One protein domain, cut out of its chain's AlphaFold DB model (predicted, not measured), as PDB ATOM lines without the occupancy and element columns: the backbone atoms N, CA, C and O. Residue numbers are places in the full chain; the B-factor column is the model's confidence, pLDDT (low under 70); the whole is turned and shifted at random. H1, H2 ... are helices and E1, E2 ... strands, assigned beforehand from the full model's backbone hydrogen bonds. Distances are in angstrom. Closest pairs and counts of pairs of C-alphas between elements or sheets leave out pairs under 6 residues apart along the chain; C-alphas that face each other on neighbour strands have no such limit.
ATOM      1  N   LEU A 135      26.791 -28.943 -32.207       97.69
ATOM      2  CA  LEU A 135      27.502 -27.669 -32.222       97.69
ATOM      3  C   LEU A 135      27.380 -26.952 -30.877       97.69
ATOM      4  O   LEU A 135      26.285 -26.686 -30.384       97.69
ATOM      5  N   THR A 136      28.524 -26.580 -30.306       97.69
ATOM      6  CA  THR A 136      28.623 -25.560 -29.261       97.69
ATOM      7  C   THR A 136      29.437 -24.389 -29.792       97.69
ATOM      8  O   THR A 136      30.647 -24.516 -29.975       97.69
ATOM      9  N   TRP A 137      28.792 -23.251 -30.020       95.44
ATOM     10  CA  TRP A 137      29.449 -22.036 -30.495       95.44
ATOM     11  C   TRP A 137      28.693 -20.814 -29.990       95.44
ATOM     12  O   TRP A 137      27.480 -20.741 -30.110       95.44
ATOM     13  N   PHE A 138      29.413 -19.857 -29.414       93.81
ATOM     14  CA  PHE A 138      28.867 -18.575 -28.984       93.81
ATOM     15  C   PHE A 138      29.621 -17.475 -29.736       93.81
ATOM     16  O   PHE A 138      30.701 -17.095 -29.277       93.81
ATOM     17  N   PRO A 139      29.125 -17.028 -30.905       92.50
ATOM     18  CA  PRO A 139      29.776 -15.964 -31.659       92.50
ATOM     19  C   PRO A 139      29.823 -14.667 -30.855       92.50
ATOM     20  O   PRO A 139      28.996 -14.436 -29.966       92.50
ATOM     21  N   ILE A 140      30.813 -13.833 -31.169       92.06
ATOM     22  CA  ILE A 140      31.008 -12.523 -30.535       92.06
ATOM     23  C   ILE A 140      30.099 -11.485 -31.206       92.06
ATOM     24  O   ILE A 140      29.518 -10.641 -30.526       92.06
ATOM     25  N   GLY A 141      29.984 -11.545 -32.535       88.31
ATOM     26  CA  GLY A 141      29.086 -10.729 -33.345       88.31
ATOM     27  C   GLY A 141      27.855 -11.491 -33.838       88.31
ATOM     28  O   GLY A 141      27.453 -12.513 -33.283       88.31
ATOM     29  N   ILE A 142      27.251 -10.965 -34.907       87.69
ATOM     30  CA  ILE A 142      26.160 -11.622 -35.630       87.69
ATOM     31  C   ILE A 142      26.796 -12.513 -36.703       87.69
ATOM     32  O   ILE A 142      27.459 -11.988 -37.600       87.69
ATOM     33  N   PRO A 143      26.651 -13.843 -36.613       87.00
ATOM     34  CA  PRO A 143      27.214 -14.749 -37.598       87.00
ATOM     35  C   PRO A 143      26.412 -14.691 -38.901       87.00
ATOM     36  O   PRO A 143      25.182 -14.629 -38.884       87.00
ATOM     37  N   ASN A 144      27.119 -14.780 -40.023       88.56
ATOM     38  CA  ASN A 144      26.531 -14.937 -41.347       88.56
ATOM     39  C   ASN A 144      26.831 -16.354 -41.841       88.56
ATOM     40  O   ASN A 144      27.996 -16.672 -42.044       88.56
ATOM     41  N   LEU A 145      25.808 -17.196 -41.967       89.56
ATOM     42  CA  LEU A 145      25.926 -18.569 -42.464       89.56
ATOM     43  C   LEU A 145      25.243 -18.659 -43.829       89.56
ATOM     44  O   LEU A 145      24.182 -18.073 -44.019       89.56
ATOM     45  N   ALA A 146      25.810 -19.421 -44.760       86.56
ATOM     46  CA  ALA A 146      25.160 -19.689 -46.037       86.56
ATOM     47  C   ALA A 146      23.870 -20.526 -45.862       86.56
ATOM     48  O   ALA A 146      23.810 -21.385 -44.969       86.56
ATOM     49  N   PRO A 147      22.852 -20.349 -46.729       81.50
ATOM     50  CA  PRO A 147      21.638 -21.164 -46.694       81.50
ATOM     51  C   PRO A 147      21.941 -22.662 -46.804       81.50
ATOM     52  O   PRO A 147      22.787 -23.075 -47.595       81.50
ATOM     53  N   GLY A 148      21.245 -23.485 -46.019       78.50
ATOM     54  CA  GLY A 148      21.468 -24.938 -45.983       78.50
ATOM     55  C   GLY A 148      22.689 -25.386 -45.166       78.50
ATOM     56  O   GLY A 148      23.030 -26.570 -45.176       78.50
ATOM     57  N   SER A 149      23.342 -24.473 -44.441       87.44
ATOM     58  CA  SER A 149      24.386 -24.829 -43.475       87.44
ATOM     59  C   SER A 149      23.845 -25.744 -42.373       87.44
ATOM     60  O   SER A 149      22.733 -25.561 -41.890       87.44
ATOM     61  N   LEU A 150      24.674 -26.691 -41.918       90.50
ATOM     62  CA  LEU A 150      24.366 -27.602 -40.802       90.50
ATOM     63  C   LEU A 150      23.062 -28.422 -40.995       90.50
ATOM     64  O   LEU A 150      22.212 -28.463 -40.102       90.50
ATOM     65  N   PRO A 151      22.894 -29.120 -42.133       88.62
ATOM     66  CA  PRO A 151      21.619 -29.742 -42.507       88.62
ATOM     67  C   PRO A 151      21.173 -30.865 -41.558       88.62
ATOM     68  O   PRO A 151      19.981 -31.103 -41.400       88.62
ATOM     69  N   ILE A 152      22.115 -31.547 -40.900       91.75
ATOM     70  CA  ILE A 152      21.839 -32.689 -40.010       91.75
ATOM     71  C   ILE A 152      22.023 -32.354 -38.524       91.75
ATOM     72  O   ILE A 152      22.222 -33.249 -37.701       91.75
ATOM     73  N   LEU A 153      21.996 -31.067 -38.171       94.19
ATOM     74  CA  LEU A 153      22.217 -30.611 -36.804       94.19
ATOM     75  C   LEU A 153      21.128 -31.137 -35.858       94.19
ATOM     76  O   LEU A 153      19.944 -30.860 -36.035       94.19
ATOM     77  N   LYS A 154      21.548 -31.857 -34.813       94.75
ATOM     78  CA  LYS A 154      20.673 -32.445 -33.782       94.75
ATOM     79  C   LYS A 154      20.826 -31.769 -32.428       94.75
ATOM     80  O   LYS A 154      19.876 -31.725 -31.648       94.75
ATOM     81  N   ARG A 155      22.022 -31.276 -32.093       95.94
ATOM     82  CA  ARG A 155      22.282 -30.616 -30.805       95.94
ATOM     83  C   ARG A 155      22.922 -29.262 -31.020       95.94
ATOM     84  O   ARG A 155      23.999 -29.175 -31.604       95.94
ATOM     85  N   LEU A 156      22.296 -28.226 -30.479       95.12
ATOM     86  CA  LEU A 156      22.775 -26.861 -30.602       95.12
ATOM     87  C   LEU A 156      22.864 -26.197 -29.230       95.12
ATOM     88  O   LEU A 156      21.883 -26.117 -28.491       95.12
ATOM     89  N   ARG A 157      24.060 -25.697 -28.913       95.31
ATOM     90  CA  ARG A 157      24.329 -24.860 -27.748       95.31
ATOM     91  C   ARG A 157      24.934 -23.530 -28.187       95.31
ATOM     92  O   ARG A 157      26.068 -23.513 -28.665       95.31
ATOM     93  N   THR A 158      24.185 -22.434 -28.058       93.62
ATOM     94  CA  THR A 158      24.530 -21.184 -28.755       93.62
ATOM     95  C   THR A 158      23.885 -19.911 -28.175       93.62
ATOM     96  O   THR A 158      23.223 -19.943 -27.135       93.62
ATOM     97  N   SER A 159      24.114 -18.765 -28.821       90.81
ATOM     98  CA  SER A 159      23.410 -17.497 -28.599       90.81
ATOM     99  C   SER A 159      22.165 -17.367 -29.489       90.81
ATOM    100  O   SER A 159      22.070 -17.980 -30.550       90.81
ATOM    101  N   LEU A 160      21.220 -16.513 -29.081       87.81
ATOM    102  CA  LEU A 160      19.999 -16.216 -29.846       87.81
ATOM    103  C   LEU A 160      20.282 -15.799 -31.302       87.81
ATOM    104  O   LEU A 160      19.543 -16.184 -32.199       87.81
ATOM    105  N   GLN A 161      21.372 -15.070 -31.557       87.38
ATOM    106  CA  GLN A 161      21.708 -14.599 -32.906       87.38
ATOM    107  C   GLN A 161      21.913 -15.750 -33.896       87.38
ATOM    108  O   GLN A 161      21.407 -15.684 -35.006       87.38
ATOM    109  N   VAL A 162      22.567 -16.845 -33.486       89.31
ATOM    110  CA  VAL A 162      22.729 -18.032 -34.350       89.31
ATOM    111  C   VAL A 162      21.381 -18.651 -34.689       89.31
ATOM    112  O   VAL A 162      21.168 -19.071 -35.818       89.31
ATOM    113  N   VAL A 163      20.470 -18.709 -33.717       87.88
ATOM    114  CA  VAL A 163      19.131 -19.264 -33.924       87.88
ATOM    115  C   VAL A 163      18.334 -18.413 -34.911       87.88
ATOM    116  O   VAL A 163      17.730 -18.968 -35.821       87.88
ATOM    117  N   ILE A 164      18.390 -17.083 -34.784       86.44
ATOM    118  CA  ILE A 164      17.757 -16.160 -35.738       86.44
ATOM    119  C   ILE A 164      18.344 -16.347 -37.141       86.44
ATOM    120  O   ILE A 164      17.581 -16.450 -38.097       86.44
ATOM    121  N   THR A 165      19.674 -16.440 -37.267       86.12
ATOM    122  CA  THR A 165      20.331 -16.686 -38.560       86.12
ATOM    123  C   THR A 165      19.844 -17.998 -39.175       86.12
ATOM    124  O   THR A 165      19.433 -18.009 -40.328       86.12
ATOM    125  N   LEU A 166      19.822 -19.098 -38.415       85.25
ATOM    126  CA  LEU A 166      19.300 -20.381 -38.906       85.25
ATOM    127  C   LEU A 166      17.821 -20.280 -39.323       85.25
ATOM    128  O   LEU A 166      17.428 -20.883 -40.323       85.25
ATOM    129  N   ASP A 167      17.025 -19.479 -38.604       83.44
ATOM    130  CA  ASP A 167      15.614 -19.276 -38.930       83.44
ATOM    131  C   ASP A 167      15.404 -18.525 -40.252       83.44
ATOM    132  O   ASP A 167      14.621 -18.949 -41.105       83.44
ATOM    133  N   GLN A 168      16.153 -17.440 -40.455       79.06
ATOM    134  CA  GLN A 168      16.089 -16.610 -41.662       79.06
ATOM    135  C   GLN A 168      16.520 -17.378 -42.917       79.06
ATOM    136  O   GLN A 168      15.876 -17.269 -43.959       79.06
ATOM    137  N   LEU A 169      17.552 -18.218 -42.811       69.75
ATOM    138  CA  LEU A 169      18.085 -18.964 -43.954       69.75
ATOM    139  C   LEU A 169      17.088 -19.943 -44.570       69.75
ATOM    140  O   LEU A 169      17.117 -20.173 -45.778       69.75
ATOM    141  N   SER A 170      16.195 -20.508 -43.762       61.97
ATOM    142  CA  SER A 170      15.155 -21.383 -44.306       61.97
ATOM    143  C   SER A 170      14.005 -20.588 -44.924       61.97
ATOM    144  O   SER A 170      13.336 -21.094 -45.818       61.97
ATOM    145  N   GLN A 171      13.768 -19.344 -44.486       58.41
ATOM    146  CA  GLN A 171      12.753 -18.474 -45.092       58.41
ATOM    147  C   GLN A 171      13.204 -17.965 -46.467       58.41
ATOM    148  O   GLN A 171      12.409 -17.968 -47.406       58.41
ATOM    149  N   ASP A 172      14.485 -17.616 -46.622       57.66
ATOM    150  CA  ASP A 172      15.035 -17.181 -47.911       57.66
ATOM    151  C   ASP A 172      15.021 -18.301 -48.966       57.66
ATOM    152  O   ASP A 172      14.803 -18.026 -50.147       57.66
ATOM    153  N   GLN A 173      15.178 -19.567 -48.557       53.44
ATOM    154  CA  GLN A 173      14.991 -20.711 -49.458       53.44
ATOM    155  C   GLN A 173      13.540 -20.832 -49.945       53.44
ATOM    156  O   GLN A 173      13.323 -21.049 -51.135       53.44
ATOM    157  N   VAL A 174      12.548 -20.624 -49.072       51.81
ATOM    158  CA  VAL A 174      11.123 -20.659 -49.453       51.81
ATOM    159  C   VAL A 174      10.786 -19.523 -50.426       51.81
ATOM    160  O   VAL A 174      10.147 -19.753 -51.449       51.81
ATOM    161  N   HIS A 204      15.279 -28.389 -39.489       77.44
ATOM    162  CA  HIS A 204      16.355 -28.997 -38.717       77.44
ATOM    163  C   HIS A 204      15.765 -29.937 -37.648       77.44
ATOM    164  O   HIS A 204      14.968 -29.476 -36.819       77.44
ATOM    165  N   PRO A 205      16.178 -31.221 -37.595       84.69
ATOM    166  CA  PRO A 205      15.696 -32.189 -36.612       84.69
ATOM    167  C   PRO A 205      16.418 -32.013 -35.265       84.69
ATOM    168  O   PRO A 205      17.063 -32.931 -34.751       84.69
ATOM    169  N   LEU A 206      16.355 -30.809 -34.688       88.75
ATOM    170  CA  LEU A 206      16.996 -30.509 -33.410       88.75
ATOM    171  C   LEU A 206      16.365 -31.332 -32.285       88.75
ATOM    172  O   LEU A 206      15.194 -31.178 -31.955       88.75
ATOM    173  N   GLU A 207      17.171 -32.176 -31.649       92.62
ATOM    174  CA  GLU A 207      16.807 -32.985 -30.487       92.62
ATOM    175  C   GLU A 207      17.130 -32.282 -29.164       92.62
ATOM    176  O   GLU A 207      16.496 -32.547 -28.137       92.62
ATOM    177  N   CYS A 208      18.155 -31.426 -29.162       92.12
ATOM    178  CA  CYS A 208      18.653 -30.746 -27.973       92.12
ATOM    179  C   CYS A 208      18.983 -29.286 -28.269       92.12
ATOM    180  O   CYS A 208      19.816 -29.003 -29.131       92.12
ATOM    181  N   LEU A 209      18.404 -28.384 -27.483       91.25
ATOM    182  CA  LEU A 209      18.584 -26.950 -27.640       91.25
ATOM    183  C   LEU A 209      18.947 -26.293 -26.303       91.25
ATOM    184  O   LEU A 209      18.236 -26.428 -25.309       91.25
ATOM    185  N   ASP A 210      20.077 -25.592 -26.281       91.44
ATOM    186  CA  ASP A 210      20.571 -24.807 -25.145       91.44
ATOM    187  C   ASP A 210      20.963 -23.410 -25.645       91.44
ATOM    188  O   ASP A 210      22.056 -23.212 -26.180       91.44
ATOM    189  N   VAL A 211      20.057 -22.440 -25.509       85.88
ATOM    190  CA  VAL A 211      20.268 -21.084 -26.038       85.88
ATOM    191  C   VAL A 211      20.311 -20.082 -24.903       85.88
ATOM    192  O   VAL A 211      19.387 -19.987 -24.095       85.88
ATOM    193  N   ARG A 212      21.388 -19.298 -24.846       82.94
ATOM    194  CA  ARG A 212      21.497 -18.214 -23.866       82.94
ATOM    195  C   ARG A 212      20.482 -17.116 -24.168       82.94
ATOM    196  O   ARG A 212      20.385 -16.668 -25.309       82.94
ATOM    197  N   SER A 213      19.816 -16.655 -23.113       74.50
ATOM    198  CA  SER A 213      18.940 -15.478 -23.130       74.50
ATOM    199  C   SER A 213      17.766 -15.572 -24.111       74.50
ATOM    200  O   SER A 213      17.414 -14.579 -24.739       74.50
ATOM    201  N   VAL A 214      17.168 -16.758 -24.250       77.75
ATOM    202  CA  VAL A 214      15.945 -16.968 -25.038       77.75
ATOM    203  C   VAL A 214      14.788 -17.299 -24.117       77.75
ATOM    204  O   VAL A 214      14.909 -18.181 -23.264       77.75
ATOM    205  N   ASP A 215      13.685 -16.580 -24.302       77.44
ATOM    206  CA  ASP A 215      12.407 -16.885 -23.675       77.44
ATOM    207  C   ASP A 215      11.569 -17.847 -24.533       77.44
ATOM    208  O   ASP A 215      11.860 -18.139 -25.697       77.44
ATOM    209  N   ALA A 216      10.507 -18.364 -23.923       75.81
ATOM    210  CA  ALA A 216       9.587 -19.299 -24.552       75.81
ATOM    211  C   ALA A 216       8.929 -18.750 -25.825       75.81
ATOM    212  O   ALA A 216       8.756 -19.486 -26.796       75.81
ATOM    213  N   GLN A 217       8.549 -17.471 -25.814       79.12
ATOM    214  CA  GLN A 217       7.773 -16.853 -26.886       79.12
ATOM    215  C   GLN A 217       8.626 -16.649 -28.139       79.12
ATOM    216  O   GLN A 217       8.198 -16.974 -29.246       79.12
ATOM    217  N   THR A 218       9.861 -16.186 -27.953       82.81
ATOM    218  CA  THR A 218      10.864 -16.081 -29.010       82.81
ATOM    219  C   THR A 218      11.142 -17.460 -29.596       82.81
ATOM    220  O   THR A 218      11.106 -17.620 -30.814       82.81
ATOM    221  N   LEU A 219      11.315 -18.482 -28.746       82.50
ATOM    222  CA  LEU A 219      11.538 -19.850 -29.215       82.50
ATOM    223  C   LEU A 219      10.363 -20.390 -30.050       82.50
ATOM    224  O   LEU A 219      10.584 -21.037 -31.071       82.50
ATOM    225  N   ALA A 220       9.126 -20.101 -29.640       81.31
ATOM    226  CA  ALA A 220       7.916 -20.519 -30.349       81.31
ATOM    227  C   ALA A 220       7.724 -19.830 -31.713       81.31
ATOM    228  O   ALA A 220       7.027 -20.371 -32.579       81.31
ATOM    229  N   SER A 221       8.328 -18.651 -31.914       83.69
ATOM    230  CA  SER A 221       8.244 -17.912 -33.180       83.69
ATOM    231  C   SER A 221       9.089 -18.512 -34.307       83.69
ATOM    232  O   SER A 221       8.775 -18.273 -35.475       83.69
ATOM    233  N   PHE A 222      10.112 -19.311 -33.981       82.62
ATOM    234  CA  PHE A 222      10.966 -19.934 -34.989       82.62
ATOM    235  C   PHE A 222      10.204 -21.014 -35.762       82.62
ATOM    236  O   PHE A 222       9.476 -21.838 -35.195       82.62
ATOM    237  N   LYS A 223      10.368 -20.992 -37.083       79.62
ATOM    238  CA  LYS A 223       9.677 -21.879 -38.032       79.62
ATOM    239  C   LYS A 223      10.571 -22.999 -38.550       79.62
ATOM    240  O   LYS A 223      10.072 -23.931 -39.165       79.62
ATOM    241  N   THR A 224      11.870 -22.900 -38.307       75.88
ATOM    242  CA  THR A 224      12.903 -23.761 -38.905       75.88
ATOM    243  C   THR A 224      13.218 -25.027 -38.143       75.88
ATOM    244  O   THR A 224      13.934 -25.899 -38.634       75.88
ATOM    245  N   PHE A 225      12.663 -25.153 -36.945       81.75
ATOM    246  CA  PHE A 225      12.844 -26.326 -36.115       81.75
ATOM    247  C   PHE A 225      11.690 -27.290 -36.301       81.75
ATOM    248  O   PHE A 225      10.521 -26.903 -36.223       81.75
ATOM    249  N   ASP A 226      12.030 -28.563 -36.481       84.62
ATOM    250  CA  ASP A 226      11.047 -29.619 -36.340       84.62
ATOM    251  C   ASP A 226      10.563 -29.647 -34.882       84.62
ATOM    252  O   ASP A 226      11.257 -30.048 -33.945       84.62
ATOM    253  N   ARG A 227       9.326 -29.195 -34.686       85.31
ATOM    254  CA  ARG A 227       8.667 -29.152 -33.377       85.31
ATOM    255  C   ARG A 227       8.538 -30.536 -32.741       85.31
ATOM    256  O   ARG A 227       8.452 -30.646 -31.518       85.31
ATOM    257  N   MET A 228       8.549 -31.589 -33.558       87.69
ATOM    258  CA  MET A 228       8.414 -32.969 -33.109       87.69
ATOM    259  C   MET A 228       9.751 -33.599 -32.711       87.69
ATOM    260  O   MET A 228       9.747 -34.594 -31.978       87.69
ATOM    261  N   SER A 229      10.889 -33.044 -33.141       90.69
ATOM    262  CA  SER A 229      12.206 -33.617 -32.843       90.69
ATOM    263  C   SER A 229      12.746 -33.209 -31.474       90.69
ATOM    264  O   SER A 229      13.514 -33.970 -30.880       90.69
ATOM    265  N   LEU A 230      12.358 -32.039 -30.949       90.44
ATOM    266  CA  LEU A 230      12.959 -31.479 -29.738       90.44
ATOM    267  C   LEU A 230      12.606 -32.298 -28.491       90.44
ATOM    268  O   LEU A 230      11.447 -32.399 -28.097       90.44
ATOM    269  N   ARG A 231      13.634 -32.854 -27.834       90.44
ATOM    270  CA  ARG A 231      13.492 -33.677 -26.618       90.44
ATOM    271  C   ARG A 231      14.059 -33.015 -25.375       90.44
ATOM    272  O   ARG A 231      13.568 -33.266 -24.274       90.44
ATOM    273  N   ARG A 232      15.125 -32.225 -25.539       90.31
ATOM    274  CA  ARG A 232      15.862 -31.586 -24.445       90.31
ATOM    275  C   ARG A 232      15.962 -30.086 -24.680       90.31
ATOM    276  O   ARG A 232      16.531 -29.665 -25.683       90.31
ATOM    277  N   LEU A 233      15.477 -29.298 -23.731       89.00
ATOM    278  CA  LEU A 233      15.527 -27.840 -23.790       89.00
ATOM    279  C   LEU A 233      16.168 -27.282 -22.516       89.00
ATOM    280  O   LEU A 233      15.797 -27.665 -21.408       89.00
ATOM    281  N   ARG A 234      17.134 -26.372 -22.655       88.31
ATOM    282  CA  ARG A 234      17.657 -25.568 -21.543       88.31
ATOM    283  C   ARG A 234      17.296 -24.108 -21.760       88.31
ATOM    284  O   ARG A 234      17.711 -23.510 -22.750       88.31
ATOM    285  N   LEU A 235      16.573 -23.545 -20.798       83.94
ATOM    286  CA  LEU A 235      16.213 -22.136 -20.756       83.94
ATOM    287  C   LEU A 235      17.064 -21.427 -19.706       83.94
ATOM    288  O   LEU A 235      17.155 -21.859 -18.559       83.94
ATOM    289  N   HIS A 236      17.682 -20.318 -20.103       81.44
ATOM    290  CA  HIS A 236      18.434 -19.447 -19.185       81.44
ATOM    291  C   HIS A 236      17.602 -18.270 -18.684       81.44
ATOM    292  O   HIS A 236      17.989 -17.618 -17.721       81.44
ATOM    293  N   MET A 237      16.454 -18.021 -19.316       76.88
ATOM    294  CA  MET A 237      15.472 -17.029 -18.908       76.88
ATOM    295  C   MET A 237      14.073 -17.616 -19.041       76.88
ATOM    296  O   MET A 237      13.789 -18.357 -19.979       76.88
ATOM    297  N   LEU A 238      13.207 -17.285 -18.091       74.25
ATOM    298  CA  LEU A 238      11.800 -17.644 -18.123       74.25
ATOM    299  C   LEU A 238      11.004 -16.436 -17.626       74.25
ATOM    300  O   LEU A 238      11.301 -15.909 -16.557       74.25
ATOM    301  N   GLY A 239      10.035 -15.975 -18.419       70.56
ATOM    302  CA  GLY A 239       9.170 -14.860 -18.030       70.56
ATOM    303  C   GLY A 239       8.207 -15.276 -16.919       70.56
ATOM    304  O   GLY A 239       8.290 -14.786 -15.797       70.56
ATOM    305  N   ASP A 240       7.326 -16.227 -17.227       74.12
ATOM    306  CA  ASP A 240       6.318 -16.746 -16.303       74.12
ATOM    307  C   ASP A 240       6.100 -18.265 -16.465       74.12
ATOM    308  O   ASP A 240       6.672 -18.919 -17.336       74.12
ATOM    309  N   LEU A 241       5.273 -18.854 -15.596       73.94
ATOM    310  CA  LEU A 241       4.914 -20.277 -15.678       73.94
ATOM    311  C   LEU A 241       3.992 -20.591 -16.867       73.94
ATOM    312  O   LEU A 241       4.018 -21.712 -17.375       73.94
ATOM    313  N   GLN A 242       3.209 -19.616 -17.344       75.31
ATOM    314  CA  GLN A 242       2.321 -19.792 -18.499       75.31
ATOM    315  C   GLN A 242       3.124 -20.097 -19.773       75.31
ATOM    316  O   GLN A 242       2.731 -20.934 -20.585       75.31
ATOM    317  N   SER A 243       4.304 -19.492 -19.881       76.88
ATOM    318  CA  SER A 243       5.295 -19.729 -20.925       76.88
ATOM    319  C   SER A 243       5.735 -21.199 -21.007       76.88
ATOM    320  O   SER A 243       5.980 -21.707 -22.099       76.88
ATOM    321  N   ILE A 244       5.801 -21.923 -19.878       76.75
ATOM    322  CA  ILE A 244       6.144 -23.359 -19.863       76.75
ATOM    323  C   ILE A 244       5.017 -24.191 -20.484       76.75
ATOM    324  O   ILE A 244       5.284 -25.118 -21.247       76.75
ATOM    325  N   HIS A 245       3.761 -23.859 -20.176       78.12
ATOM    326  CA  HIS A 245       2.611 -24.552 -20.757       78.12
ATOM    327  C   HIS A 245       2.563 -24.373 -22.274       78.12
ATOM    328  O   HIS A 245       2.433 -25.361 -22.992       78.12
ATOM    329  N   GLN A 246       2.775 -23.147 -22.754       79.50
ATOM    330  CA  GLN A 246       2.870 -22.866 -24.186       79.50
ATOM    331  C   GLN A 246       4.008 -23.661 -24.842       79.50
ATOM    332  O   GLN A 246       3.802 -24.282 -25.879       79.50
ATOM    333  N   LEU A 247       5.195 -23.720 -24.225       80.31
ATOM    334  CA  LEU A 247       6.309 -24.517 -24.755       80.31
ATOM    335  C   LEU A 247       5.968 -25.995 -24.919       80.31
ATOM    336  O   LEU A 247       6.379 -26.601 -25.904       80.31
ATOM    337  N   ALA A 248       5.227 -26.569 -23.975       78.94
ATOM    338  CA  ALA A 248       4.819 -27.966 -24.050       78.94
ATOM    339  C   ALA A 248       3.774 -28.234 -25.140       78.94
ATOM    340  O   ALA A 248       3.706 -29.356 -25.638       78.94
ATOM    341  N   GLU A 249       2.983 -27.226 -25.519       82.38
ATOM    342  CA  GLU A 249       2.098 -27.287 -26.688       82.38
ATOM    343  C   GLU A 249       2.890 -27.151 -27.995       82.38
ATOM    344  O   GLU A 249       2.647 -27.892 -28.947       82.38
ATOM    345  N   PHE A 250       3.872 -26.241 -28.040       83.56
ATOM    346  CA  PHE A 250       4.708 -26.027 -29.225       83.56
ATOM    347  C   PHE A 250       5.673 -27.182 -29.503       83.56
ATOM    348  O   PHE A 250       5.912 -27.495 -30.666       83.56
ATOM    349  N   PHE A 251       6.212 -27.812 -28.460       87.19
ATOM    350  CA  PHE A 251       7.177 -28.907 -28.542       87.19
ATOM    351  C   PHE A 251       6.667 -30.109 -27.733       87.19
ATOM    352  O   PHE A 251       7.100 -30.344 -26.598       87.19
ATOM    353  N   PRO A 252       5.739 -30.898 -28.300       85.31
ATOM    354  CA  PRO A 252       5.003 -31.918 -27.552       85.31
ATOM    355  C   PRO A 252       5.867 -33.089 -27.059       85.31
ATOM    356  O   PRO A 252       5.433 -33.831 -26.180       85.31
ATOM    357  N   ASN A 253       7.081 -33.251 -27.597       88.81
ATOM    358  CA  ASN A 253       8.000 -34.356 -27.299       88.81
ATOM    359  C   ASN A 253       9.144 -33.994 -26.332       88.81
ATOM    360  O   ASN A 253      10.112 -34.758 -26.211       88.81
ATOM    361  N   ILE A 254       9.060 -32.846 -25.646       87.25
ATOM    362  CA  ILE A 254      10.037 -32.483 -24.615       87.25
ATOM    363  C   ILE A 254       9.917 -33.448 -23.431       87.25
ATOM    364  O   ILE A 254       8.887 -33.550 -22.774       87.25
ATOM    365  N   THR A 255      11.036 -34.094 -23.111       86.94
ATOM    366  CA  THR A 255      11.177 -35.022 -21.972       86.94
ATOM    367  C   THR A 255      12.130 -34.482 -20.906       86.94
ATOM    368  O   THR A 255      12.169 -34.965 -19.775       86.94
ATOM    369  N   TRP A 256      12.915 -33.458 -21.250       87.81
ATOM    370  CA  TRP A 256      13.926 -32.876 -20.380       87.81
ATOM    371  C   TRP A 256      13.928 -31.356 -20.513       87.81
ATOM    372  O   TRP A 256      14.091 -30.831 -21.619       87.81
ATOM    373  N   LEU A 257      13.792 -30.659 -19.385       86.38
ATOM    374  CA  LEU A 257      13.754 -29.202 -19.332       86.38
ATOM    375  C   LEU A 257      14.684 -28.707 -18.223       86.38
ATOM    376  O   LEU A 257      14.521 -29.066 -17.065       86.38
ATOM    377  N   SER A 258      15.658 -27.865 -18.544       85.75
ATOM    378  CA  SER A 258      16.439 -27.152 -17.526       85.75
ATOM    379  C   SER A 258      15.935 -25.720 -17.429       85.75
ATOM    380  O   SER A 258      15.806 -25.039 -18.450       85.75
ATOM    381  N   LEU A 259      15.621 -25.301 -16.204       82.38
ATOM    382  CA  LEU A 259      15.100 -23.975 -15.887       82.38
ATOM    383  C   LEU A 259      16.103 -23.220 -15.010       82.38
ATOM    384  O   LEU A 259      16.853 -23.849 -14.261       82.38
ATOM    385  N   PRO A 260      16.099 -21.877 -15.033       78.75
ATOM    386  CA  PRO A 260      16.939 -21.098 -14.134       78.75
ATOM    387  C   PRO A 260      16.602 -21.396 -12.671       78.75
ATOM    388  O   PRO A 260      15.428 -21.474 -12.302       78.75
ATOM    389  N   ALA A 261      17.627 -21.486 -11.820       78.06
ATOM    390  CA  ALA A 261      17.486 -21.879 -10.415       78.06
ATOM    391  C   ALA A 261      16.468 -21.040  -9.619       78.06
ATOM    392  O   ALA A 261      15.855 -21.545  -8.685       78.06
ATOM    393  N   VAL A 262      16.252 -19.775  -9.997       75.88
ATOM    394  CA  VAL A 262      15.273 -18.880  -9.355       75.88
ATOM    395  C   VAL A 262      13.822 -19.357  -9.495       75.88
ATOM    396  O   VAL A 262      12.999 -19.046  -8.638       75.88
ATOM    397  N   HIS A 263      13.511 -20.135 -10.536       73.69
ATOM    398  CA  HIS A 263      12.171 -20.683 -10.779       73.69
ATOM    399  C   HIS A 263      12.005 -22.109 -10.249       73.69
ATOM    400  O   HIS A 263      10.924 -22.687 -10.367       73.69
ATOM    401  N   LEU A 264      13.060 -22.694  -9.680       71.69
ATOM    402  CA  LEU A 264      12.985 -24.018  -9.091       71.69
ATOM    403  C   LEU A 264      12.400 -23.928  -7.677       71.69
ATOM    404  O   LEU A 264      12.841 -23.089  -6.886       71.69
ATOM    405  N   PRO A 265      11.433 -24.791  -7.318       69.31
ATOM    406  CA  PRO A 265      10.951 -24.855  -5.949       69.31
ATOM    407  C   PRO A 265      12.110 -25.206  -5.005       69.31
ATOM    408  O   PRO A 265      12.854 -26.166  -5.226       69.31
ATOM    409  N   LYS A 266      12.287 -24.374  -3.971       70.38
ATOM    410  CA  LYS A 266      13.423 -24.439  -3.034       70.38
ATOM    411  C   LYS A 266      13.369 -25.660  -2.118       70.38
ATOM    412  O   LYS A 266      14.408 -26.133  -1.675       70.38
ATOM    413  N   ASP A 267      12.167 -26.179  -1.892       72.25
ATOM    414  CA  ASP A 267      11.903 -27.261  -0.942       72.25
ATOM    415  C   ASP A 267      11.901 -28.648  -1.605       72.25
ATOM    416  O   ASP A 267      11.483 -29.637  -1.007       72.25
ATOM    417  N   THR A 268      12.324 -28.738  -2.868       66.19
ATOM    418  CA  THR A 268      12.309 -29.984  -3.644       66.19
ATOM    419  C   THR A 268      13.724 -30.417  -3.996       66.19
ATOM    420  O   THR A 268      14.565 -29.605  -4.378       66.19
ATOM    421  N   ILE A 269      13.990 -31.719  -3.886       67.12
ATOM    422  CA  ILE A 269      15.250 -32.304  -4.343       67.12
ATOM    423  C   ILE A 269      15.191 -32.376  -5.870       67.12
ATOM    424  O   ILE A 269      14.315 -33.031  -6.431       67.12
ATOM    425  N   HIS A 270      16.118 -31.688  -6.532       66.25
ATOM    426  CA  HIS A 270      16.240 -31.698  -7.987       66.25
ATOM    427  C   HIS A 270      17.186 -32.822  -8.435       66.25
ATOM    428  O   HIS A 270      18.216 -33.031  -7.788       66.25
ATOM    429  N   PRO A 271      16.897 -33.526  -9.543       66.81
ATOM    430  CA  PRO A 271      15.827 -33.254 -10.501       66.81
ATOM    431  C   PRO A 271      14.420 -33.680 -10.055       66.81
ATOM    432  O   PRO A 271      14.250 -34.734  -9.448       66.81
ATOM    433  N   ALA A 272      13.409 -32.884 -10.419       66.81
ATOM    434  CA  ALA A 272      12.005 -33.155 -10.104       66.81
ATOM    435  C   ALA A 272      11.203 -33.541 -11.357       66.81
ATOM    436  O   ALA A 272      11.335 -32.916 -12.407       66.81
ATOM    437  N   ASN A 273      10.342 -34.553 -11.227       66.12
ATOM    438  CA  ASN A 273       9.400 -34.960 -12.267       66.12
ATOM    439  C   ASN A 273       8.144 -34.089 -12.190       66.12
ATOM    440  O   ASN A 273       7.357 -34.227 -11.252       66.12
ATOM    441  N   VAL A 274       7.932 -33.229 -13.183       64.75
ATOM    442  CA  VAL A 274       6.716 -32.419 -13.294       64.75
ATOM    443  C   VAL A 274       5.837 -32.982 -14.402       64.75
ATOM    444  O   VAL A 274       6.283 -33.176 -15.533       64.75
ATOM    445  N   LYS A 275       4.576 -33.262 -14.066       63.00
ATOM    446  CA  LYS A 275       3.531 -33.553 -15.049       63.00
ATOM    447  C   LYS A 275       2.845 -32.245 -15.408       63.00
ATOM    448  O   LYS A 275       2.294 -31.586 -14.527       63.00
ATOM    449  N   LEU A 276       2.864 -31.876 -16.683       61.81
ATOM    450  CA  LEU A 276       2.053 -30.762 -17.155       61.81
ATOM    451  C   LEU A 276       0.623 -31.253 -17.373       61.81
ATOM    452  O   LEU A 276       0.403 -32.332 -17.915       61.81
ATOM    453  N   ILE A 277      -0.355 -30.448 -16.958       50.69
ATOM    454  CA  ILE A 277      -1.787 -30.801 -16.950       50.69
ATOM    455  C   ILE A 277      -2.281 -31.278 -18.333       50.69
ATOM    456  O   ILE A 277      -3.161 -32.128 -18.405       50.69
ATOM    457  N   HIS A 278      -1.665 -30.794 -19.418       53.50
ATOM    458  CA  HIS A 278      -2.045 -31.093 -20.803       53.50
ATOM    459  C   HIS A 278      -1.034 -31.966 -21.565       53.50
ATOM    460  O   HIS A 278      -1.265 -32.271 -22.731       53.50
ATOM    461  N   ASN A 279       0.070 -32.396 -20.938       52.66
ATOM    462  CA  ASN A 279       1.042 -33.285 -21.575       52.66
ATOM    463  C   ASN A 279       1.481 -34.379 -20.578       52.66
ATOM    464  O   ASN A 279       2.157 -34.074 -19.593       52.66
ATOM    465  N   PRO A 280       1.095 -35.655 -20.790       51.88
ATOM    466  CA  PRO A 280       1.393 -36.743 -19.859       51.88
ATOM    467  C   PRO A 280       2.880 -37.134 -19.824       51.88
ATOM    468  O   PRO A 280       3.253 -37.997 -19.023       51.88
ATOM    469  N   GLN A 281       3.730 -36.530 -20.665       55.22
ATOM    470  CA  GLN A 281       5.173 -36.742 -20.617       55.22
ATOM    471  C   GLN A 281       5.767 -36.159 -19.328       55.22
ATOM    472  O   GLN A 281       5.471 -35.041 -18.910       55.22
ATOM    473  N   ILE A 282       6.600 -36.963 -18.669       55.69
ATOM    474  CA  ILE A 282       7.313 -36.568 -17.457       55.69
ATOM    475  C   ILE A 282       8.419 -35.599 -17.867       55.69
ATOM    476  O   ILE A 282       9.342 -35.987 -18.581       55.69
ATOM    477  N   ILE A 283       8.338 -34.358 -17.389       63.94
ATOM    478  CA  ILE A 283       9.399 -33.371 -17.571       63.94
ATOM    479  C   ILE A 283      10.330 -33.458 -16.374       63.94
ATOM    480  O   ILE A 283       9.932 -33.182 -15.242       63.94
ATOM    481  N   VAL A 284      11.581 -33.832 -16.633       59.78
ATOM    482  CA  VAL A 284      12.632 -33.815 -15.617       59.78
ATOM    483  C   VAL A 284      13.224 -32.407 -15.559       59.78
ATOM    484  O   VAL A 284      13.886 -31.986 -16.512       59.78
ATOM    485  N   ILE A 285      12.973 -31.688 -14.461       64.75
ATOM    486  CA  ILE A 285      13.480 -30.329 -14.252       64.75
ATOM    487  C   ILE A 285      14.849 -30.365 -13.569       64.75
ATOM    488  O   ILE A 285      14.982 -30.944 -12.493       64.75
ATOM    489  N   HIS A 286      15.853 -29.729 -14.179       61.00
ATOM    490  CA  HIS A 286      17.212 -29.604 -13.633       61.00
ATOM    491  C   HIS A 286      17.648 -28.139 -13.434       61.00
ATOM    492  O   HIS A 286      17.224 -27.284 -14.221       61.00
ATOM    493  N   PRO A 287      18.546 -27.871 -12.461       51.53
ATOM    494  CA  PRO A 287      19.272 -26.599 -12.344       51.53
ATOM    495  C   PRO A 287      20.276 -26.345 -13.486       51.53
ATOM    496  O   PRO A 287      20.728 -27.308 -14.151       51.53
TER     497      PRO A 287
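AT A GLANCE: This is residues 135 to 174 and 204 to 287 of the 287 residues of the protein "Predicted protein" of Laccaria bicolor (strain S238N-H82 / ATCC MYA-4686) (UniProt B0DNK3). One long, twisted sheet of six strands makes a wall, with H3 packed near its E5 and E6 end, H2 beside H3, and H1 running off from the E1 and E2 end. The printed part has 124 residues, in the order E1, H1, E2, H2, E3, H3, E4, E5, E6; the mixed sheet runs E1 E2 E3 E4 E6 E5, parallel but for the hairpin of E5 and E6. The class is mixed, helices and strands, with under half of the residues in named elements. The whole is compact, with a radius of gyration of the C-alphas of 14.8 A, yet elongated, spanning 47 by 29 by 22 A.

HOW THE PARTS SIT: E1, residues 155 to 159, is parallel to E2, residues 208 to 212, with N 156 and O 208 2.9 A apart. E3, residues 232 to 235, follows, with N 209 and O 232 at 2.9 A, then E4, residues 256 to 258, with N 233 and O 256 at 3.0 A. E6, residues 279 to 286, is parallel to E4, N 257 and O 284 at 3.2 A, and antiparallel to E5, residues 272 to 276, N 274 and O 283 at 2.9 A. H2, residues 216 to 221, and H3, residues 242 to 250, touch, the C-alphas of Ala 216 and Ser 243 being closest at 5.6 A; their tilt of 38 degrees is only just steep. E2, H2, E3 and E3, H3, E4 are strand-helix-strand units, parallel neighbour strands joined through a helix, with right-handed crossovers. H3 is on the sheet; H1, residues 160 to 174, only grazes it with residues 160 to 163. Every O i to N i+4 pair is within hydrogen-bond range in H2 and H3, and 9 of 11 in H1.

IN THESE COORDINATES: E1 begins at C-alpha 155 (22.282, -30.616, -30.805). H1 is 22.0 A long, H3 12.6 A. E6, 18.4 A, bends by 53 degrees at residue 282 and ends at C-alpha 286 (17.212, -29.604, -13.633).

THE WHOLE: The C-alphas of Gln 173 and Asp 267 are farthest apart, at 49.1 A. Residues 175 to 203 are not printed, a gap of 14.6 A between C-alphas 174 and 204. The link E4 to E5 is long. The pLDDT is under 70 at residues 169 to 174, 265 and 268 to 287.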